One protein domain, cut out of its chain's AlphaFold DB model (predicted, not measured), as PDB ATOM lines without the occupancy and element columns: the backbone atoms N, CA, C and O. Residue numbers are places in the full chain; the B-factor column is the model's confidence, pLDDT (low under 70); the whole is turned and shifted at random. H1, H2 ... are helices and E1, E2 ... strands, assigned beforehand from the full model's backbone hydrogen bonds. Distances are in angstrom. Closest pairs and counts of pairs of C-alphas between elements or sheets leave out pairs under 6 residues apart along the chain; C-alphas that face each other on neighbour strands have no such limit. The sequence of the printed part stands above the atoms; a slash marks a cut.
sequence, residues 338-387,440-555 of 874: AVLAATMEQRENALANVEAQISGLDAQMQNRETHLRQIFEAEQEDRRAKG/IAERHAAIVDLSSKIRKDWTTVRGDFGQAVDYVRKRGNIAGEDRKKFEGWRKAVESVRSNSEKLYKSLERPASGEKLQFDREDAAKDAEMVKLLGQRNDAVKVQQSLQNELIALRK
ATOM      1  N   ALA A 338     130.642 168.352 110.605       83.50
ATOM      2  CA  ALA A 338     129.691 169.214 111.302       83.50
ATOM      3  C   ALA A 338     128.854 168.439 112.335       83.50
ATOM      4  O   ALA A 338     128.659 168.923 113.451       83.50
ATOM      5  N   VAL A 339     128.414 167.217 112.006       82.38
ATOM      6  CA  VAL A 339     127.711 166.329 112.953       82.38
ATOM      7  C   VAL A 339     128.610 165.969 114.136       82.38
ATOM      8  O   VAL A 339     128.182 166.045 115.293       82.38
ATOM      9  N   LEU A 340     129.874 165.632 113.868       79.81
ATOM     10  CA  LEU A 340     130.863 165.357 114.907       79.81
ATOM     11  C   LEU A 340     131.097 166.589 115.796       79.81
ATOM     12  O   LEU A 340     131.054 166.485 117.020       79.81
ATOM     13  N   ALA A 341     131.267 167.765 115.191       82.06
ATOM     14  CA  ALA A 341     131.450 169.028 115.901       82.06
ATOM     15  C   ALA A 341     130.255 169.379 116.807       82.06
ATOM     16  O   ALA A 341     130.466 169.883 117.913       82.06
ATOM     17  N   ALA A 342     129.024 169.098 116.367       82.69
ATOM     18  CA  ALA A 342     127.808 169.295 117.157       82.69
ATOM     19  C   ALA A 342     127.699 168.286 118.315       82.69
ATOM     20  O   ALA A 342     127.366 168.662 119.438       82.69
ATOM     21  N   THR A 343     128.049 167.019 118.070       80.12
ATOM     22  CA  THR A 343     128.088 165.976 119.113       80.12
ATOM     23  C   THR A 343     129.087 166.347 120.206       80.12
ATOM     24  O   THR A 343     128.778 166.283 121.395       80.12
ATOM     25  N   MET A 344     130.275 166.809 119.813       80.38
ATOM     26  CA  MET A 344     131.286 167.290 120.749       80.38
ATOM     27  C   MET A 344     130.796 168.474 121.570       80.38
ATOM     28  O   MET A 344     130.993 168.483 122.775       80.38
ATOM     29  N   GLU A 345     130.130 169.449 120.950       84.19
ATOM     30  CA  GLU A 345     129.557 170.588 121.672       84.19
ATOM     31  C   GLU A 345     128.543 170.151 122.725       84.19
ATOM     32  O   GLU A 345     128.587 170.615 123.862       84.19
ATOM     33  N   GLN A 346     127.663 169.214 122.371       84.38
ATOM     34  CA  GLN A 346     126.701 168.651 123.311       84.38
ATOM     35  C   GLN A 346     127.410 168.004 124.509       84.38
ATOM     36  O   GLN A 346     126.995 168.209 125.651       84.38
ATOM     37  N   ARG A 347     128.490 167.251 124.267       83.38
ATOM     38  CA  ARG A 347     129.288 166.612 125.324       83.38
ATOM     39  C   ARG A 347     130.108 167.610 126.141       83.38
ATOM     40  O   ARG A 347     130.190 167.461 127.354       83.38
ATOM     41  N   GLU A 348     130.648 168.660 125.527       86.31
ATOM     42  CA  GLU A 348     131.351 169.738 126.233       86.31
ATOM     43  C   GLU A 348     130.409 170.562 127.112       86.31
ATOM     44  O   GLU A 348     130.797 170.936 128.217       86.31
ATOM     45  N   ASN A 349     129.177 170.808 126.660       86.88
ATOM     46  CA  ASN A 349     128.142 171.472 127.453       86.88
ATOM     47  C   ASN A 349     127.674 170.584 128.612       86.88
ATOM     48  O   ASN A 349     127.516 171.070 129.729       86.88
ATOM     49  N   ALA A 350     127.508 169.277 128.378       85.62
ATOM     50  CA  ALA A 350     127.238 168.325 129.453       85.62
ATOM     51  C   ALA A 350     128.377 168.324 130.487       85.62
ATOM     52  O   ALA A 350     128.112 168.409 131.684       85.62
ATOM     53  N   LEU A 351     129.634 168.328 130.027       88.06
ATOM     54  CA  LEU A 351     130.806 168.395 130.898       88.06
ATOM     55  C   LEU A 351     130.830 169.709 131.688       88.06
ATOM     56  O   LEU A 351     131.083 169.685 132.884       88.06
ATOM     57  N   ALA A 352     130.511 170.838 131.049       91.12
ATOM     58  CA  ALA A 352     130.427 172.147 131.697       91.12
ATOM     59  C   ALA A 352     129.412 172.167 132.843       91.12
ATOM     60  O   ALA A 352     129.696 172.697 133.914       91.12
ATOM     61  N   ASN A 353     128.231 171.597 132.602       92.00
ATOM     62  CA  ASN A 353     127.153 171.544 133.584       92.00
ATOM     63  C   ASN A 353     127.545 170.673 134.778       92.00
ATOM     64  O   ASN A 353     127.321 171.067 135.919       92.00
ATOM     65  N   VAL A 354     128.172 169.527 134.511       89.81
ATOM     66  CA  VAL A 354     128.684 168.625 135.547       89.81
ATOM     67  C   VAL A 354     129.802 169.297 136.347       89.81
ATOM     68  O   VAL A 354     129.765 169.284 137.570       89.81
ATOM     69  N   GLU A 355     130.752 169.968 135.695       91.75
ATOM     70  CA  GLU A 355     131.817 170.725 136.368       91.75
ATOM     71  C   GLU A 355     131.261 171.851 137.247       91.75
ATOM     72  O   GLU A 355     131.696 172.014 138.386       91.75
ATOM     73  N   ALA A 356     130.260 172.593 136.761       91.81
ATOM     74  CA  ALA A 356     129.588 173.634 137.535       91.81
ATOM     75  C   ALA A 356     128.809 173.059 138.729       91.81
ATOM     76  O   ALA A 356     128.823 173.652 139.808       91.81
ATOM     77  N   GLN A 357     128.167 171.899 138.557       92.31
ATOM     78  CA  GLN A 357     127.518 171.171 139.644       92.31
ATOM     79  C   GLN A 357     128.539 170.770 140.712       92.31
ATOM     80  O   GLN A 357     128.319 171.061 141.884       92.31
ATOM     81  N   ILE A 358     129.669 170.171 140.322       88.12
ATOM     82  CA  ILE A 358     130.723 169.772 141.264       88.12
ATOM     83  C   ILE A 358     131.289 171.007 141.979       88.12
ATOM     84  O   ILE A 358     131.379 170.993 143.198       88.12
ATOM     85  N   SER A 359     131.586 172.108 141.277       91.31
ATOM     86  CA  SER A 359     132.045 173.349 141.926       91.31
ATOM     87  C   SER A 359     131.009 173.945 142.890       91.31
ATOM     88  O   SER A 359     131.373 174.497 143.928       91.31
ATOM     89  N   GLY A 360     129.715 173.836 142.575       91.44
ATOM     90  CA  GLY A 360     128.633 174.242 143.471       91.44
ATOM     91  C   GLY A 360     128.541 173.367 144.725       91.44
ATOM     92  O   GLY A 360     128.265 173.888 145.805       91.44
ATOM     93  N   LEU A 361     128.796 172.065 144.591       89.19
ATOM     94  CA  LEU A 361     128.864 171.117 145.705       89.19
ATOM     95  C   LEU A 361     130.118 171.349 146.557       89.19
ATOM     96  O   LEU A 361     130.001 171.426 147.775       89.19
ATOM     97  N   ASP A 362     131.276 171.585 145.932       88.25
ATOM     98  CA  ASP A 362     132.526 171.951 146.611       88.25
ATOM     99  C   ASP A 362     132.322 173.197 147.499       88.25
ATOM    100  O   ASP A 362     132.723 173.217 148.663       88.25
ATOM    101  N   ALA A 363     131.634 174.226 146.988       89.94
ATOM    102  CA  ALA A 363     131.327 175.440 147.748       89.94
ATOM    103  C   ALA A 363     130.320 175.198 148.889       89.94
ATOM    104  O   ALA A 363     130.464 175.764 149.974       89.94
ATOM    105  N   GLN A 364     129.297 174.365 148.669       90.00
ATOM    106  CA  GLN A 364     128.345 173.986 149.719       90.00
ATOM    107  C   GLN A 364     129.036 173.209 150.840       90.00
ATOM    108  O   GLN A 364     128.820 173.521 152.010       90.00
ATOM    109  N   MET A 365     129.928 172.280 150.491       85.25
ATOM    110  CA  MET A 365     130.751 171.552 151.454       85.25
ATOM    111  C   MET A 365     131.642 172.507 152.258       85.25
ATOM    112  O   MET A 365     131.635 172.455 153.483       85.25
ATOM    113  N   GLN A 366     132.340 173.450 151.615       86.56
ATOM    114  CA  GLN A 366     133.154 174.453 152.325       86.56
ATOM    115  C   GLN A 366     132.326 175.331 153.279       86.56
ATOM    116  O   GLN A 366     132.738 175.600 154.413       86.56
ATOM    117  N   ASN A 367     131.144 175.773 152.842       87.94
ATOM    118  CA  ASN A 367     130.237 176.570 153.669       87.94
ATOM    119  C   ASN A 367     129.720 175.767 154.866       87.94
ATOM    120  O   ASN A 367     129.680 176.290 155.982       87.94
ATOM    121  N   ARG A 368     129.358 174.497 154.650       85.88
ATOM    122  CA  ARG A 368     128.894 173.593 155.705       85.88
ATOM    123  C   ARG A 368     130.005 173.316 156.714       85.88
ATOM    124  O   ARG A 368     129.765 173.432 157.912       85.88
ATOM    125  N   GLU A 369     131.227 173.056 156.255       81.94
ATOM    126  CA  GLU A 369     132.397 172.866 157.122       81.94
ATOM    127  C   GLU A 369     132.667 174.115 157.975       81.94
ATOM    128  O   GLU A 369     132.833 174.028 159.194       81.94
ATOM    129  N   THR A 370     132.621 175.299 157.357       84.44
ATOM    130  CA  THR A 370     132.787 176.582 158.055       84.44
ATOM    131  C   THR A 370     131.685 176.808 159.093       84.44
ATOM    132  O   THR A 370     131.965 177.244 160.210       84.44
ATOM    133  N   HIS A 371     130.433 176.498 158.755       83.88
ATOM    134  CA  HIS A 371     129.298 176.633 159.665       83.88
ATOM    135  C   HIS A 371     129.422 175.708 160.883       83.88
ATOM    136  O   HIS A 371     129.268 176.160 162.018       83.88
ATOM    137  N   LEU A 372     129.773 174.439 160.659       78.81
ATOM    138  CA  LEU A 372     130.018 173.462 161.725       78.81
ATOM    139  C   LEU A 372     131.162 173.913 162.639       78.81
ATOM    140  O   LEU A 372     131.071 173.803 163.864       78.81
ATOM    141  N   ARG A 373     132.216 174.498 162.061       76.94
ATOM    142  CA  ARG A 373     133.312 175.094 162.825       76.94
ATOM    143  C   ARG A 373     132.845 176.271 163.691       76.94
ATOM    144  O   ARG A 373     133.223 176.327 164.858       76.94
ATOM    145  N   GLN A 374     132.017 177.171 163.162       81.56
ATOM    146  CA  GLN A 374     131.495 178.329 163.902       81.56
ATOM    147  C   GLN A 374     130.567 177.931 165.056       81.56
ATOM    148  O   GLN A 374     130.705 178.475 166.151       81.56
ATOM    149  N   ILE A 375     129.652 176.977 164.840       80.06
ATOM    150  CA  ILE A 375     128.790 176.439 165.909       80.06
ATOM    151  C   ILE A 375     129.659 175.894 167.039       80.06
ATOM    152  O   ILE A 375     129.446 176.211 168.208       80.06
ATOM    153  N   PHE A 376     130.678 175.114 166.687       71.00
ATOM    154  CA  PHE A 376     131.568 174.531 167.671       71.00
ATOM    155  C   PHE A 376     132.379 175.586 168.441       71.00
ATOM    156  O   PHE A 376     132.537 175.482 169.659       71.00
ATOM    157  N   GLU A 377     132.935 176.585 167.750       76.31
ATOM    158  CA  GLU A 377     133.674 177.679 168.390       76.31
ATOM    159  C   GLU A 377     132.774 178.428 169.387       76.31
ATOM    160  O   GLU A 377     133.190 178.647 170.527       76.31
ATOM    161  N   ALA A 378     131.515 178.692 169.021       76.69
ATOM    162  CA  ALA A 378     130.520 179.283 169.915       76.69
ATOM    163  C   ALA A 378     130.184 178.379 171.119       76.69
ATOM    164  O   ALA A 378     130.114 178.860 172.251       76.69
ATOM    165  N   GLU A 379     130.036 177.064 170.921       73.00
ATOM    166  CA  GLU A 379     129.837 176.113 172.023       73.00
ATOM    167  C   GLU A 379     131.041 176.057 172.970       73.00
ATOM    168  O   GLU A 379     130.870 175.960 174.187       73.00
ATOM    169  N   GLN A 380     132.271 176.124 172.450       71.00
ATOM    170  CA  GLN A 380     133.458 176.189 173.301       71.00
ATOM    171  C   GLN A 380     133.548 177.490 174.076       71.00
ATOM    172  O   GLN A 380     133.965 177.454 175.233       71.00
ATOM    173  N   GLU A 381     133.212 178.620 173.466       73.88
ATOM    174  CA  GLU A 381     133.167 179.897 174.172       73.88
ATOM    175  C   GLU A 381     132.127 179.872 175.294       73.88
ATOM    176  O   GLU A 381     132.448 180.269 176.414       73.88
ATOM    177  N   ASP A 382     130.944 179.302 175.055       74.50
ATOM    178  CA  ASP A 382     129.904 179.140 176.077       74.50
ATOM    179  C   ASP A 382     130.344 178.176 177.201       74.50
ATOM    180  O   ASP A 382     130.187 178.474 178.388       74.50
ATOM    181  N   ARG A 383     131.002 177.054 176.871       70.62
ATOM    182  CA  ARG A 383     131.560 176.121 177.874       70.62
ATOM    183  C   ARG A 383     132.736 176.716 178.654       70.62
ATOM    184  O   ARG A 383     132.839 176.499 179.863       70.62
ATOM    185  N   ARG A 384     133.595 177.517 178.008       67.75
ATOM    186  CA  ARG A 384     134.654 178.294 178.683       67.75
ATOM    187  C   ARG A 384     134.053 179.340 179.613       67.75
ATOM    188  O   ARG A 384     134.535 179.476 180.735       67.75
ATOM    189  N   ALA A 385     132.994 180.030 179.190       70.81
ATOM    190  CA  ALA A 385     132.274 180.995 180.020       70.81
ATOM    191  C   ALA A 385     131.620 180.333 181.248       70.81
ATOM    192  O   ALA A 385     131.541 180.951 182.309       70.81
ATOM    193  N   LYS A 386     131.218 179.061 181.134       74.12
ATOM    194  CA  LYS A 386     130.660 178.240 182.225       74.12
ATOM    195  C   LYS A 386     131.713 177.530 183.095       74.12
ATOM    196  O   LYS A 386     131.346 176.893 184.078       74.12
ATOM    197  N   GLY A 387     133.007 177.672 182.793       58.81
ATOM    198  CA  GLY A 387     134.108 177.128 183.600       58.81
ATOM    199  C   GLY A 387     134.389 175.631 183.410       58.81
ATOM    200  O   GLY A 387     135.029 175.019 184.266       58.81
ATOM    201  N   ILE A 440     140.289 169.440 148.172       78.81
ATOM    202  CA  ILE A 440     139.445 168.817 147.143       78.81
ATOM    203  C   ILE A 440     138.938 169.867 146.156       78.81
ATOM    204  O   ILE A 440     139.091 169.695 144.943       78.81
ATOM    205  N   ALA A 441     138.392 170.968 146.677       82.88
ATOM    206  CA  ALA A 441     137.903 172.075 145.867       82.88
ATOM    207  C   ALA A 441     139.030 172.717 145.037       82.88
ATOM    208  O   ALA A 441     138.842 172.994 143.856       82.88
ATOM    209  N   GLU A 442     140.223 172.902 145.613       84.56
ATOM    210  CA  GLU A 442     141.385 173.468 144.911       84.56
ATOM    211  C   GLU A 442     141.869 172.572 143.760       84.56
ATOM    212  O   GLU A 442     142.122 173.059 142.653       84.56
ATOM    213  N   ARG A 443     141.961 171.254 143.986       80.62
ATOM    214  CA  ARG A 443     142.336 170.295 142.934       80.62
ATOM    215  C   ARG A 443     141.303 170.250 141.820       80.62
ATOM    216  O   ARG A 443     141.667 170.291 140.644       80.62
ATOM    217  N   HIS A 444     140.024 170.189 142.174       84.56
ATOM    218  CA  HIS A 444     138.965 170.160 141.179       84.56
ATOM    219  C   HIS A 444     138.890 171.483 140.397       84.56
ATOM    220  O   HIS A 444     138.803 171.451 139.170       84.56
ATOM    221  N   ALA A 445     139.072 172.636 141.048       87.00
ATOM    222  CA  ALA A 445     139.164 173.930 140.374       87.00
ATOM    223  C   ALA A 445     140.306 173.982 139.341       87.00
ATOM    224  O   ALA A 445     140.129 174.564 138.270       87.00
ATOM    225  N   ALA A 446     141.448 173.339 139.606       84.50
ATOM    226  CA  ALA A 446     142.541 173.239 138.634       84.50
ATOM    227  C   ALA A 446     142.163 172.394 137.398       84.50
ATOM    228  O   ALA A 446     142.508 172.762 136.271       84.50
ATOM    229  N   ILE A 447     141.421 171.296 137.591       84.38
ATOM    230  CA  ILE A 447     140.885 170.466 136.497       84.38
ATOM    231  C   ILE A 447     139.875 171.272 135.667       84.38
ATOM    232  O   ILE A 447     139.980 171.307 134.439       84.38
ATOM    233  N   VAL A 448     138.938 171.966 136.324       88.50
ATOM    234  CA  VAL A 448     137.923 172.810 135.668       88.50
ATOM    235  C   VAL A 448     138.568 173.966 134.904       88.50
ATOM    236  O   VAL A 448     138.169 174.256 133.778       88.50
ATOM    237  N   ASP A 449     139.600 174.609 135.455       89.56
ATOM    238  CA  ASP A 449     140.338 175.673 134.768       89.56
ATOM    239  C   ASP A 449     140.968 175.165 133.460       89.56
ATOM    240  O   ASP A 449     140.774 175.772 132.403       89.56
ATOM    241  N   LEU A 450     141.642 174.010 133.486       87.19
ATOM    242  CA  LEU A 450     142.208 173.399 132.278       87.19
ATOM    243  C   LEU A 450     141.120 172.985 131.277       87.19
ATOM    244  O   LEU A 450     141.241 173.300 130.091       87.19
ATOM    245  N   SER A 451     140.049 172.341 131.744       87.56
ATOM    246  CA  SER A 451     138.898 171.936 130.923       87.56
ATOM    247  C   SER A 451     138.214 173.137 130.258       87.56
ATOM    248  O   SER A 451     137.930 173.122 129.057       87.56
ATOM    249  N   SER A 452     138.038 174.239 130.991       90.00
ATOM    250  CA  SER A 452     137.436 175.473 130.477       90.00
ATOM    251  C   SER A 452     138.315 176.163 129.428       90.00
ATOM    252  O   SER A 452     137.803 176.605 128.396       90.00
ATOM    253  N   LYS A 453     139.642 176.206 129.633       90.44
ATOM    254  CA  LYS A 453     140.611 176.731 128.652       90.44
ATOM    255  C   LYS A 453     140.571 175.922 127.368       90.44
ATOM    256  O   LYS A 453     140.432 176.483 126.284       90.44
ATOM    257  N   ILE A 454     140.610 174.602 127.513       87.00
ATOM    258  CA  ILE A 454     140.447 173.655 126.422       87.00
ATOM    259  C   ILE A 454     139.143 173.924 125.650       87.00
ATOM    260  O   ILE A 454     139.189 174.057 124.432       87.00
ATOM    261  N   ARG A 455     137.996 174.032 126.334       87.94
ATOM    262  CA  ARG A 455     136.676 174.261 125.713       87.94
ATOM    263  C   ARG A 455     136.616 175.601 124.976       87.94
ATOM    264  O   ARG A 455     136.080 175.692 123.871       87.94
ATOM    265  N   LYS A 456     137.194 176.649 125.564       90.31
ATOM    266  CA  LYS A 456     137.286 177.983 124.959       90.31
ATOM    267  C   LYS A 456     138.103 177.961 123.666       90.31
ATOM    268  O   LYS A 456     137.641 178.461 122.639       90.31
ATOM    269  N   ASP A 457     139.297 177.377 123.710       88.38
ATOM    270  CA  ASP A 457     140.151 177.269 122.528       88.38
ATOM    271  C   ASP A 457     139.476 176.372 121.480       88.38
ATOM    272  O   ASP A 457     139.434 176.711 120.299       88.38
ATOM    273  N   TRP A 458     138.827 175.291 121.909       84.62
ATOM    274  CA  TRP A 458     138.084 174.399 121.025       84.62
ATOM    275  C   TRP A 458     136.905 175.075 120.320       84.62
ATOM    276  O   TRP A 458     136.685 174.857 119.129       84.62
ATOM    277  N   THR A 459     136.184 175.960 121.011       88.56
ATOM    278  CA  THR A 459     135.128 176.785 120.401       88.56
ATOM    279  C   THR A 459     135.688 177.624 119.248       88.56
ATOM    280  O   THR A 459     135.043 177.747 118.210       88.56
ATOM    281  N   THR A 460     136.921 178.120 119.387       89.25
ATOM    282  CA  THR A 460     137.633 178.820 118.305       89.25
ATOM    283  C   THR A 460     138.024 177.854 117.184       89.25
ATOM    284  O   THR A 460     137.790 178.146 116.014       89.25
ATOM    285  N   VAL A 461     138.561 176.671 117.516       86.50
ATOM    286  CA  VAL A 461     138.931 175.645 116.522       86.50
ATOM    287  C   VAL A 461     137.735 175.244 115.652       86.50
ATOM    288  O   VAL A 461     137.887 175.126 114.437       86.50
ATOM    289  N   ARG A 462     136.555 175.056 116.252       86.56
ATOM    290  CA  ARG A 462     135.319 174.710 115.535       86.56
ATOM    291  C   ARG A 462     134.739 175.903 114.776       86.56
ATOM    292  O   ARG A 462     134.449 175.776 113.589       86.56
ATOM    293  N   GLY A 463     134.591 177.047 115.446       84.88
ATOM    294  CA  GLY A 463     133.958 178.243 114.885       84.88
ATOM    295  C   GLY A 463     134.712 178.831 113.691       84.88
ATOM    296  O   GLY A 463     134.081 179.265 112.730       84.88
ATOM    297  N   ASP A 464     136.046 178.766 113.717       89.81
ATOM    298  CA  ASP A 464     136.912 179.322 112.672       89.81
ATOM    299  C   ASP A 464     137.473 178.246 111.716       89.81
ATOM    300  O   ASP A 464     138.347 178.533 110.895       89.81
ATOM    301  N   PHE A 465     136.988 176.994 111.763       89.38
ATOM    302  CA  PHE A 465     137.451 175.958 110.825       89.38
ATOM    303  C   PHE A 465     137.161 176.324 109.363       89.38
ATOM    304  O   PHE A 465     137.981 176.061 108.479       89.38
ATOM    305  N   GLY A 466     136.042 177.010 109.104       89.50
ATOM    306  CA  GLY A 466     135.720 177.543 107.778       89.50
ATOM    307  C   GLY A 466     136.814 178.464 107.224       89.50
ATOM    308  O   GLY A 466     137.043 178.493 106.021       89.50
ATOM    309  N   GLN A 467     137.562 179.147 108.091       91.81
ATOM    310  CA  GLN A 467     138.631 180.073 107.729       91.81
ATOM    311  C   GLN A 467     139.924 179.324 107.411       91.81
ATOM    312  O   GLN A 467     140.688 179.768 106.555       91.81
ATOM    313  N   ALA A 468     140.152 178.162 108.028       89.94
ATOM    314  CA  ALA A 468     141.195 177.237 107.594       89.94
ATOM    315  C   ALA A 468     140.879 176.653 106.206       89.94
ATOM    316  O   ALA A 468     141.760 176.600 105.346       89.94
ATOM    317  N   VAL A 469     139.617 176.294 105.952       91.44
ATOM    318  CA  VAL A 469     139.157 175.863 104.620       91.44
ATOM    319  C   VAL A 469     139.318 176.989 103.594       91.44
ATOM    320  O   VAL A 469     139.876 176.773 102.519       91.44
ATOM    321  N   ASP A 470     138.917 178.214 103.929       91.44
ATOM    322  CA  ASP A 470     139.066 179.385 103.063       91.44
ATOM    323  C   ASP A 470     140.529 179.735 102.788       91.44
ATOM    324  O   ASP A 470     140.870 180.076 101.654       91.44
ATOM    325  N   TYR A 471     141.406 179.626 103.790       91.38
ATOM    326  CA  TYR A 471     142.851 179.788 103.620       91.38
ATOM    327  C   TYR A 471     143.382 178.852 102.531       91.38
ATOM    328  O   TYR A 471     144.140 179.283 101.658       91.38
ATOM    329  N   VAL A 472     142.946 177.591 102.552       90.69
ATOM    330  CA  VAL A 472     143.308 176.595 101.547       90.69
ATOM    331  C   VAL A 472     142.691 176.922 100.185       90.69
ATOM    332  O   VAL A 472     143.429 177.047  99.203       90.69
ATOM    333  N   ARG A 473     141.371 177.139 100.121       90.19
ATOM    334  CA  ARG A 473     140.636 177.445  98.879       90.19
ATOM    335  C   ARG A 473     141.181 178.676  98.162       90.19
ATOM    336  O   ARG A 473     141.342 178.678  96.945       90.19
ATOM    337  N   LYS A 474     141.505 179.722  98.925       89.69
ATOM    338  CA  LYS A 474     142.068 180.987  98.430       89.69
ATOM    339  C   LYS A 474     143.594 180.938  98.305       89.69
ATOM    340  O   LYS A 474     144.211 181.971  98.046       89.69
ATOM    341  N   ARG A 475     144.227 179.768  98.462       88.81
ATOM    342  CA  ARG A 475     145.667 179.558  98.221       88.81
ATOM    343  C   ARG A 475     146.564 180.471  99.064       88.81
ATOM    344  O   ARG A 475     147.597 180.963  98.614       88.81
ATOM    345  N   GLY A 476     146.147 180.718 100.302       84.81
ATOM    346  CA  GLY A 476     146.803 181.612 101.253       84.81
ATOM    347  C   GLY A 476     146.495 183.100 101.076       84.81
ATOM    348  O   GLY A 476     146.887 183.891 101.933       84.81
ATOM    349  N   ASN A 477     145.760 183.489 100.029       87.06
ATOM    350  CA  ASN A 477     145.377 184.875  99.760       87.06
ATOM    351  C   ASN A 477     144.125 185.272 100.561       87.06
ATOM    352  O   ASN A 477     143.079 185.592 100.001       87.06
ATOM    353  N   ILE A 478     144.244 185.241 101.888       88.31
ATOM    354  CA  ILE A 478     143.250 185.782 102.824       88.31
ATOM    355  C   ILE A 478     143.803 187.052 103.474       88.31
ATOM    356  O   ILE A 478     144.994 187.132 103.774       88.31
ATOM    357  N   ALA A 479     142.949 188.050 103.689       89.75
ATOM    358  CA  ALA A 479     143.343 189.357 104.211       89.75
ATOM    359  C   ALA A 479     142.375 189.839 105.300       89.75
ATOM    360  O   ALA A 479     141.271 189.319 105.441       89.75
ATOM    361  N   GLY A 480     142.800 190.843 106.069       91.38
ATOM    362  CA  GLY A 480     141.959 191.487 107.079       91.38
ATOM    363  C   GLY A 480     141.492 190.526 108.176       91.38
ATOM    364  O   GLY A 480     142.302 189.848 108.810       91.38
ATOM    365  N   GLU A 481     140.181 190.494 108.413       89.12
ATOM    366  CA  GLU A 481     139.563 189.706 109.482       89.12
ATOM    367  C   GLU A 481     139.715 188.190 109.275       89.12
ATOM    368  O   GLU A 481     140.032 187.482 110.229       89.12
ATOM    369  N   ASP A 482     139.601 187.701 108.035       88.06
ATOM    370  CA  ASP A 482     139.750 186.274 107.708       88.06
ATOM    371  C   ASP A 482     141.144 185.755 108.082       88.06
ATOM    372  O   ASP A 482     141.290 184.672 108.652       88.06
ATOM    373  N   ARG A 483     142.185 186.559 107.818       89.88
ATOM    374  CA  ARG A 483     143.568 186.225 108.186       89.88
ATOM    375  C   ARG A 483     143.735 186.139 109.701       89.88
ATOM    376  O   ARG A 483     144.373 185.211 110.193       89.88
ATOM    377  N   LYS A 484     143.139 187.081 110.434       91.06
ATOM    378  CA  LYS A 484     143.182 187.108 111.901       91.06
ATOM    379  C   LYS A 484     142.480 185.887 112.504       91.06
ATOM    380  O   LYS A 484     143.024 185.296 113.434       91.06
ATOM    381  N   LYS A 485     141.320 185.490 111.966       90.88
ATOM    382  CA  LYS A 485     140.590 184.279 112.386       90.88
ATOM    383  C   LYS A 485     141.378 183.007 112.093       90.88
ATOM    384  O   LYS A 485     141.529 182.182 112.982       90.88
ATOM    385  N   PHE A 486     141.989 182.885 110.914       89.50
ATOM    386  CA  PHE A 486     142.867 181.751 110.601       89.50
ATOM    387  C   PHE A 486     144.067 181.635 111.561       89.50
ATOM    388  O   PHE A 486     144.387 180.550 112.047       89.50
ATOM    389  N   GLU A 487     144.738 182.747 111.868       88.00
ATOM    390  CA  GLU A 487     145.845 182.745 112.833       88.00
ATOM    391  C   GLU A 487     145.368 182.443 114.261       88.00
ATOM    392  O   GLU A 487     146.074 181.767 115.013       88.00
ATOM    393  N   GLY A 488     144.168 182.908 114.624       88.94
ATOM    394  CA  GLY A 488     143.483 182.556 115.868       88.94
ATOM    395  C   GLY A 488     143.199 181.059 115.960       88.94
ATOM    396  O   GLY A 488     143.626 180.421 116.919       88.94
ATOM    397  N   TRP A 489     142.586 180.487 114.922       90.62
ATOM    398  CA  TRP A 489     142.342 179.054 114.778       90.62
ATOM    399  C   TRP A 489     143.628 178.241 114.958       90.62
ATOM    400  O   TRP A 489     143.674 177.318 115.768       90.62
ATOM    401  N   ARG A 490     144.713 178.630 114.279       84.25
ATOM    402  CA  ARG A 490     146.009 177.939 114.371       84.25
ATOM    403  C   ARG A 490     146.571 177.943 115.798       84.25
ATOM    404  O   ARG A 490     147.037 176.911 116.275       84.25
ATOM    405  N   LYS A 491     146.509 179.086 116.489       87.50
ATOM    406  CA  LYS A 491     146.941 179.207 117.894       87.50
ATOM    407  C   LYS A 491     146.043 178.423 118.847       87.50
ATOM    408  O   LYS A 491     146.537 177.876 119.830       87.50
ATOM    409  N   ALA A 492     144.746 178.368 118.561       87.00
ATOM    410  CA  ALA A 492     143.789 177.609 119.345       87.00
ATOM    411  C   ALA A 492     144.059 176.101 119.233       87.00
ATOM    412  O   ALA A 492     144.105 175.432 120.257       87.00
ATOM    413  N   VAL A 493     144.360 175.582 118.034       81.19
ATOM    414  CA  VAL A 493     144.782 174.177 117.839       81.19
ATOM    415  C   VAL A 493     146.002 173.839 118.712       81.19
ATOM    416  O   VAL A 493     146.014 172.822 119.405       81.19
ATOM    417  N   GLU A 494     147.011 174.712 118.742       78.69
ATOM    418  CA  GLU A 494     148.207 174.513 119.572       78.69
ATOM    419  C   GLU A 494     147.921 174.645 121.080       78.69
ATOM    420  O   GLU A 494     148.515 173.940 121.901       78.69
ATOM    421  N   SER A 495     146.989 175.517 121.460       83.88
ATOM    422  CA  SER A 495     146.615 175.727 122.861       83.88
ATOM    423  C   SER A 495     145.773 174.566 123.401       83.88
ATOM    424  O   SER A 495     146.046 174.083 124.501       83.88
ATOM    425  N   VAL A 496     144.840 174.031 122.600       81.19
ATOM    426  CA  VAL A 496     144.092 172.797 122.905       81.19
ATOM    427  C   VAL A 496     145.065 171.656 123.175       81.19
ATOM    428  O   VAL A 496     144.895 170.947 124.165       81.19
ATOM    429  N   ARG A 497     146.125 171.523 122.367       71.06
ATOM    430  CA  ARG A 497     147.198 170.545 122.596       71.06
ATOM    431  C   ARG A 497     147.861 170.733 123.955       71.06
ATOM    432  O   ARG A 497     147.812 169.833 124.788       71.06
ATOM    433  N   SER A 498     148.468 171.898 124.186       78.62
ATOM    434  CA  SER A 498     149.245 172.147 125.407       78.62
ATOM    435  C   SER A 498     148.395 171.998 126.670       78.62
ATOM    436  O   SER A 498     148.864 171.472 127.679       78.62
ATOM    437  N   ASN A 499     147.143 172.450 126.626       83.00
ATOM    438  CA  ASN A 499     146.244 172.346 127.766       83.00
ATOM    439  C   ASN A 499     145.728 170.913 127.958       83.00
ATOM    440  O   ASN A 499     145.599 170.496 129.104       83.00
ATOM    441  N   SER A 500     145.519 170.137 126.886       75.06
ATOM    442  CA  SER A 500     145.189 168.706 126.998       75.06
ATOM    443  C   SER A 500     146.347 167.917 127.615       75.06
ATOM    444  O   SER A 500     146.118 167.156 128.544       75.06
ATOM    445  N   GLU A 501     147.597 168.173 127.207       72.75
ATOM    446  CA  GLU A 501     148.793 167.576 127.833       72.75
ATOM    447  C   GLU A 501     148.902 167.910 129.333       72.75
ATOM    448  O   GLU A 501     149.265 167.059 130.147       72.75
ATOM    449  N   LYS A 502     148.583 169.150 129.723       79.88
ATOM    450  CA  LYS A 502     148.546 169.555 131.139       79.88
ATOM    451  C   LYS A 502     147.409 168.879 131.896       79.88
ATOM    452  O   LYS A 502     147.631 168.452 133.025       79.88
ATOM    453  N   LEU A 503     146.229 168.773 131.282       77.94
ATOM    454  CA  LEU A 503     145.089 168.065 131.856       77.94
ATOM    455  C   LEU A 503     145.461 166.599 132.102       77.94
ATOM    456  O   LEU A 503     145.290 166.126 133.218       77.94
ATOM    457  N   TYR A 504     146.092 165.928 131.134       71.56
ATOM    458  CA  TYR A 504     146.596 164.560 131.295       71.56
ATOM    459  C   TYR A 504     147.511 164.418 132.515       71.56
ATOM    460  O   TYR A 504     147.236 163.607 133.393       71.56
ATOM    461  N   LYS A 505     148.520 165.288 132.642       71.31
ATOM    462  CA  LYS A 505     149.424 165.297 133.805       71.31
ATOM    463  C   LYS A 505     148.722 165.603 135.129       71.31
ATOM    464  O   LYS A 505     149.182 165.161 136.176       71.31
ATOM    465  N   SER A 506     147.642 166.386 135.109       70.44
ATOM    466  CA  SER A 506     146.865 166.688 136.320       70.44
ATOM    467  C   SER A 506     145.999 165.514 136.778       70.44
ATOM    468  O   SER A 506     145.761 165.381 137.971       70.44
ATOM    469  N   LEU A 507     145.584 164.645 135.852       69.56
ATOM    470  CA  LEU A 507     144.805 163.441 136.146       69.56
ATOM    471  C   LEU A 507     145.691 162.261 136.600       69.56
ATOM    472  O   LEU A 507     145.187 161.302 137.175       69.56
ATOM    473  N   GLU A 508     147.007 162.312 136.353       61.28
ATOM    474  CA  GLU A 508     147.991 161.276 136.733       61.28
ATOM    475  C   GLU A 508     148.261 161.177 138.255       61.28
ATOM    476  O   GLU A 508     149.018 160.310 138.688       61.28
ATOM    477  N   ARG A 509     147.682 162.047 139.098       51.22
ATOM    478  CA  ARG A 509     147.890 162.051 140.561       51.22
ATOM    479  C   ARG A 509     146.584 162.360 141.320       51.22
ATOM    480  O   ARG A 509     146.061 163.447 141.085       51.22
ATOM    481  N   PRO A 510     146.153 161.598 142.352       49.84
ATOM    482  CA  PRO A 510     146.352 160.184 142.694       49.84
ATOM    483  C   PRO A 510     145.052 159.344 142.575       49.84
ATOM    484  O   PRO A 510     143.977 159.854 142.266       49.84
ATOM    485  N   ALA A 511     145.214 158.039 142.819       48.59
ATOM    486  CA  ALA A 511     144.249 156.944 142.711       48.59
ATOM    487  C   ALA A 511     142.953 157.090 143.539       48.59
ATOM    488  O   ALA A 511     142.872 157.848 144.502       48.59
ATOM    489  N   SER A 512     141.951 156.288 143.164       47.22
ATOM    490  CA  SER A 512     140.692 156.084 143.889       47.22
ATOM    491  C   SER A 512     140.925 155.825 145.384       47.22
ATOM    492  O   SER A 512     141.649 154.890 145.725       47.22
ATOM    493  N   GLY A 513     140.276 156.608 146.255       52.41
ATOM    494  CA  GLY A 513     140.219 156.339 147.697       52.41
ATOM    495  C   GLY A 513     140.946 157.335 148.607       52.41
ATOM    496  O   GLY A 513     141.392 156.933 149.680       52.41
ATOM    497  N   GLU A 514     141.081 158.617 148.235       61.16
ATOM    498  CA  GLU A 514     141.487 159.630 149.222       61.16
ATOM    499  C   GLU A 514     140.443 159.696 150.349       61.16
ATOM    500  O   GLU A 514     139.241 159.762 150.084       61.16
ATOM    501  N   LYS A 515     140.903 159.666 151.606       61.00
ATOM    502  CA  LYS A 515     140.026 159.816 152.775       61.00
ATOM    503  C   LYS A 515     139.901 161.285 153.128       61.00
ATOM    504  O   LYS A 515     140.904 161.998 153.209       61.00
ATOM    505  N   LEU A 516     138.674 161.721 153.378       65.69
ATOM    506  CA  LEU A 516     138.425 163.092 153.783       65.69
ATOM    507  C   LEU A 516     138.820 163.309 155.249       65.69
ATOM    508  O   LEU A 516     138.311 162.658 156.166       65.69
ATOM    509  N   GLN A 517     139.738 164.246 155.474       68.06
ATOM    510  CA  GLN A 517     139.959 164.809 156.796       68.06
ATOM    511  C   GLN A 517     138.952 165.909 157.031       68.06
ATOM    512  O   GLN A 517     138.905 166.887 156.285       68.06
ATOM    513  N   PHE A 518     138.246 165.782 158.139       63.44
ATOM    514  CA  PHE A 518     137.602 166.922 158.748       63.44
ATOM    515  C   PHE A 518     138.458 167.396 159.906       63.44
ATOM    516  O   PHE A 518     139.100 166.599 160.595       63.44
ATOM    517  N   ASP A 519     138.394 168.690 160.181       60.69
ATOM    518  CA  ASP A 519     138.987 169.254 161.389       60.69
ATOM    519  C   ASP A 519     138.399 168.618 162.673       60.69
ATOM    520  O   ASP A 519     138.995 168.743 163.748       60.69
ATOM    521  N   ARG A 520     137.229 167.948 162.596       61.25
ATOM    522  CA  ARG A 520     136.476 167.387 163.737       61.25
ATOM    523  C   ARG A 520     135.646 166.147 163.384       61.25
ATOM    524  O   ARG A 520     135.081 166.063 162.301       61.25
ATOM    525  N   GLU A 521     135.484 165.249 164.359       59.97
ATOM    526  CA  GLU A 521     134.678 164.018 164.248       59.97
ATOM    527  C   GLU A 521     133.170 164.279 164.054       59.97
ATOM    528  O   GLU A 521     132.493 163.497 163.396       59.97
ATOM    529  N   ASP A 522     132.627 165.387 164.567       58.69
ATOM    530  CA  ASP A 522     131.197 165.708 164.413       58.69
ATOM    531  C   ASP A 522     130.850 166.119 162.972       58.69
ATOM    532  O   ASP A 522     129.774 165.804 162.474       58.69
ATOM    533  N   ALA A 523     131.793 166.759 162.270       59.62
ATOM    534  CA  ALA A 523     131.638 167.107 160.858       59.62
ATOM    535  C   ALA A 523     131.688 165.873 159.945       59.62
ATOM    536  O   ALA A 523     131.036 165.848 158.907       59.62
ATOM    537  N   ALA A 524     132.392 164.823 160.377       59.34
ATOM    538  CA  ALA A 524     132.422 163.526 159.707       59.34
ATOM    539  C   ALA A 524     131.076 162.783 159.737       59.34
ATOM    540  O   ALA A 524     130.863 161.885 158.928       59.34
ATOM    541  N   LYS A 525     130.199 163.112 160.695       61.53
ATOM    542  CA  LYS A 525     128.898 162.458 160.926       61.53
ATOM    543  C   LYS A 525     127.714 163.342 160.510       61.53
ATOM    544  O   LYS A 525     126.565 162.989 160.764       61.53
ATOM    545  N   ASP A 526     127.985 164.500 159.912       71.62
ATOM    546  CA  ASP A 526     126.966 165.455 159.490       71.62
ATOM    547  C   ASP A 526     126.248 164.972 158.224       71.62
ATOM    548  O   ASP A 526     126.832 164.991 157.144       71.62
ATOM    549  N   ALA A 527     124.975 164.579 158.336       63.47
ATOM    550  CA  ALA A 527     124.210 163.988 157.231       63.47
ATOM    551  C   ALA A 527     124.165 164.867 155.963       63.47
ATOM    552  O   ALA A 527     124.175 164.353 154.847       63.47
ATOM    553  N   GLU A 528     124.151 166.195 156.116       74.56
ATOM    554  CA  GLU A 528     124.154 167.129 154.986       74.56
ATOM    555  C   GLU A 528     125.512 167.158 154.272       74.56
ATOM    556  O   GLU A 528     125.557 167.071 153.045       74.56
ATOM    557  N   MET A 529     126.620 167.226 155.019       74.50
ATOM    558  CA  MET A 529     127.971 167.145 154.458       74.50
ATOM    559  C   MET A 529     128.165 165.875 153.636       74.50
ATOM    560  O   MET A 529     128.726 165.932 152.539       74.50
ATOM    561  N   VAL A 530     127.712 164.733 154.153       65.81
ATOM    562  CA  VAL A 530     127.986 163.472 153.469       65.81
ATOM    563  C   VAL A 530     127.082 163.263 152.253       65.81
ATOM    564  O   VAL A 530     127.568 162.903 151.182       65.81
ATOM    565  N   LYS A 531     125.822 163.707 152.315       70.50
ATOM    566  CA  LYS A 531     124.971 163.832 151.122       70.50
ATOM    567  C   LYS A 531     125.617 164.666 150.005       70.50
ATOM    568  O   LYS A 531     125.552 164.291 148.833       70.50
ATOM    569  N   LEU A 532     126.238 165.801 150.345       77.06
ATOM    570  CA  LEU A 532     126.934 166.653 149.371       77.06
ATOM    571  C   LEU A 532     128.142 165.942 148.743       77.06
ATOM    572  O   LEU A 532     128.362 166.067 147.536       77.06
ATOM    573  N   LEU A 533     128.893 165.174 149.536       73.69
ATOM    574  CA  LEU A 533     130.014 164.358 149.060       73.69
ATOM    575  C   LEU A 533     129.566 163.276 148.075       73.69
ATOM    576  O   LEU A 533     130.172 163.156 147.008       73.69
ATOM    577  N   GLY A 534     128.478 162.563 148.370       66.00
ATOM    578  CA  GLY A 534     127.897 161.585 147.449       66.00
ATOM    579  C   GLY A 534     127.507 162.213 146.109       66.00
ATOM    580  O   GLY A 534     128.000 161.819 145.048       66.00
ATOM    581  N   GLN A 535     126.713 163.288 146.149       74.81
ATOM    582  CA  GLN A 535     126.307 164.010 144.935       74.81
ATOM    583  C   GLN A 535     127.508 164.490 144.108       74.81
ATOM    584  O   GLN A 535     127.458 164.505 142.872       74.81
ATOM    585  N   ARG A 536     128.597 164.881 144.780       82.75
ATOM    586  CA  ARG A 536     129.841 165.316 144.143       82.75
ATOM    587  C   ARG A 536     130.531 164.143 143.452       82.75
ATOM    588  O   ARG A 536     130.938 164.264 142.299       82.75
ATOM    589  N   ASN A 537     130.648 163.020 144.146       73.19
ATOM    590  CA  ASN A 537     131.258 161.790 143.660       73.19
ATOM    591  C   ASN A 537     130.525 161.239 142.421       73.19
ATOM    592  O   ASN A 537     131.171 160.919 141.415       73.19
ATOM    593  N   ASP A 538     129.191 161.226 142.431       68.00
ATOM    594  CA  ASP A 538     128.390 160.856 141.258       68.00
ATOM    595  C   ASP A 538     128.647 161.786 140.068       68.00
ATOM    596  O   ASP A 538     128.836 161.328 138.936       68.00
ATOM    597  N   ALA A 539     128.730 163.094 140.308       77.19
ATOM    598  CA  ALA A 539     129.032 164.054 139.256       77.19
ATOM    599  C   ALA A 539     130.458 163.862 138.688       77.19
ATOM    600  O   ALA A 539     130.642 163.908 137.470       77.19
ATOM    601  N   VAL A 540     131.460 163.548 139.518       76.31
ATOM    602  CA  VAL A 540     132.837 163.252 139.063       76.31
ATOM    603  C   VAL A 540     132.898 162.010 138.161       76.31
ATOM    604  O   VAL A 540     133.652 161.993 137.186       76.31
ATOM    605  N   LYS A 541     132.076 160.982 138.398       70.06
ATOM    606  CA  LYS A 541     131.984 159.829 137.479       70.06
ATOM    607  C   LYS A 541     131.485 160.229 136.098       70.06
ATOM    608  O   LYS A 541     132.036 159.800 135.080       70.06
ATOM    609  N   VAL A 542     130.452 161.069 136.059       73.94
ATOM    610  CA  VAL A 542     129.928 161.603 134.799       73.94
ATOM    611  C   VAL A 542     131.000 162.456 134.111       73.94
ATOM    612  O   VAL A 542     131.200 162.316 132.903       73.94
ATOM    613  N   GLN A 543     131.757 163.261 134.870       79.75
ATOM    614  CA  GLN A 543     132.899 164.033 134.364       79.75
ATOM    615  C   GLN A 543     133.934 163.126 133.682       79.75
ATOM    616  O   GLN A 543     134.338 163.405 132.554       79.75
ATOM    617  N   GLN A 544     134.317 162.017 134.322       74.44
ATOM    618  CA  GLN A 544     135.270 161.052 133.770       74.44
ATOM    619  C   GLN A 544     134.765 160.432 132.455       74.44
ATOM    620  O   GLN A 544     135.519 160.363 131.482       74.44
ATOM    621  N   SER A 545     133.497 160.003 132.396       69.44
ATOM    622  CA  SER A 545     132.909 159.436 131.171       69.44
ATOM    623  C   SER A 545     132.946 160.436 130.014       69.44
ATOM    624  O   SER A 545     133.430 160.121 128.925       69.44
ATOM    625  N   LEU A 546     132.509 161.670 130.272       75.88
ATOM    626  CA  LEU A 546     132.463 162.731 129.267       75.88
ATOM    627  C   LEU A 546     133.861 163.138 128.786       75.88
ATOM    628  O   LEU A 546     134.050 163.374 127.594       75.88
ATOM    629  N   GLN A 547     134.855 163.195 129.678       75.62
ATOM    630  CA  GLN A 547     136.244 163.477 129.299       75.62
ATOM    631  C   GLN A 547     136.803 162.402 128.355       75.62
ATOM    632  O   GLN A 547     137.431 162.743 127.348       75.62
ATOM    633  N   ASN A 548     136.517 161.124 128.618       70.50
ATOM    634  CA  ASN A 548     136.946 160.018 127.760       70.50
ATOM    635  C   ASN A 548     136.300 160.079 126.370       70.50
ATOM    636  O   ASN A 548     136.994 159.934 125.361       70.50
ATOM    637  N   GLU A 549     134.989 160.335 126.311       72.00
ATOM    638  CA  GLU A 549     134.268 160.539 125.049       72.00
ATOM    639  C   GLU A 549     134.868 161.703 124.251       72.00
ATOM    640  O   GLU A 549     135.180 161.564 123.067       72.00
ATOM    641  N   LEU A 550     135.116 162.842 124.902       76.00
ATOM    642  CA  LEU A 550     135.654 164.032 124.245       76.00
ATOM    643  C   LEU A 550     137.058 163.825 123.668       76.00
ATOM    644  O   LEU A 550     137.343 164.339 122.587       76.00
ATOM    645  N   ILE A 551     137.932 163.068 124.333       72.38
ATOM    646  CA  ILE A 551     139.273 162.759 123.809       72.38
ATOM    647  C   ILE A 551     139.182 161.911 122.540       72.38
ATOM    648  O   ILE A 551     139.884 162.185 121.564       72.38
ATOM    649  N   ALA A 552     138.313 160.900 122.537       70.25
ATOM    650  CA  ALA A 552     138.109 160.053 121.369       70.25
ATOM    651  C   ALA A 552     137.534 160.870 120.197       70.25
ATOM    652  O   ALA A 552     138.074 160.824 119.089       70.25
ATOM    653  N   LEU A 553     136.504 161.686 120.455       74.88
ATOM    654  CA  LEU A 553     135.888 162.561 119.452       74.88
ATOM    655  C   LEU A 553     136.889 163.571 118.857       74.88
ATOM    656  O   LEU A 553     136.862 163.826 117.653       74.88
ATOM    657  N   ARG A 554     137.816 164.111 119.664       76.56
ATOM    658  CA  ARG A 554     138.860 165.045 119.192       76.56
ATOM    659  C   ARG A 554     139.803 164.433 118.173       76.56
ATOM    660  O   ARG A 554     140.162 165.106 117.214       76.56
ATOM    661  N   LYS A 555     140.186 163.169 118.354       74.88
ATOM    662  CA  LYS A 555     141.076 162.475 117.411       74.88
ATOM    663  C   LYS A 555     140.420 162.291 116.051       74.88
ATOM    664  O   LYS A 555     141.044 162.588 115.033       74.88
TER     665      LYS A 555
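What this domain is: This is residues 338 to 387 and 440 to 555 of the 874 residues of an uncharacterized protein of Mesorhizobium sp (UniProt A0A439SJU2). Five helices make a long rod: H5 packs along the very long H1, whose residues 341 to 363 meet H2, which packs on H4. H3 sits at one end of the rod, and H1's residues 377 to 385 stick out at the other. The 166 printed residues, mostly helix by class, run H1 H2 H3 H4 E1 H5; only just loose, close to extended, with radius of gyration of the C-alphas 22.6 A, they span 86 by 29 by 24 A.

How they stand to each other: Start at H1, residues 338 to 385: it touches H5, residues 527 to 555, at a shallow tilt of 24 degrees, opposite ways; Ile 358 and Arg 536 have the closest C-alphas, 5.4 A. With residues 341 to 363 alone H1 touches H2, residues 440 to 463, closest at C-alphas 362 and 441, 5.4 A. H2 touches H4, residues 481 to 507, closest at C-alphas 457 and 492, 4.8 A. H4, with residues 482 to 489 alone, touches H3, residues 465 to 473, at a steep 52 degrees, closest at C-alphas 467 and 486, 5.4 A. E1, residues 514 to 517, pairs with no named strand. In the five helices every O i to N i+4 pair is within hydrogen-bond range.

Where its parts are: Find C-alpha 338 at (129.691, 169.214, 111.302); H1 runs 69.8 A, H2 34.1 A, H3 12.5 A, H4 37.8 A, E1 9.3 A, and H5 43.3 A to C-alpha 555 at (141.076, 162.475, 117.411).

The domain as a whole: Residues 388 to 439 are not printed; C-alphas 387 and 440 are 37.8 A apart. Of the links printed whole, none is long. Look for pLDDT under 70 mainly at residues 507 to 525.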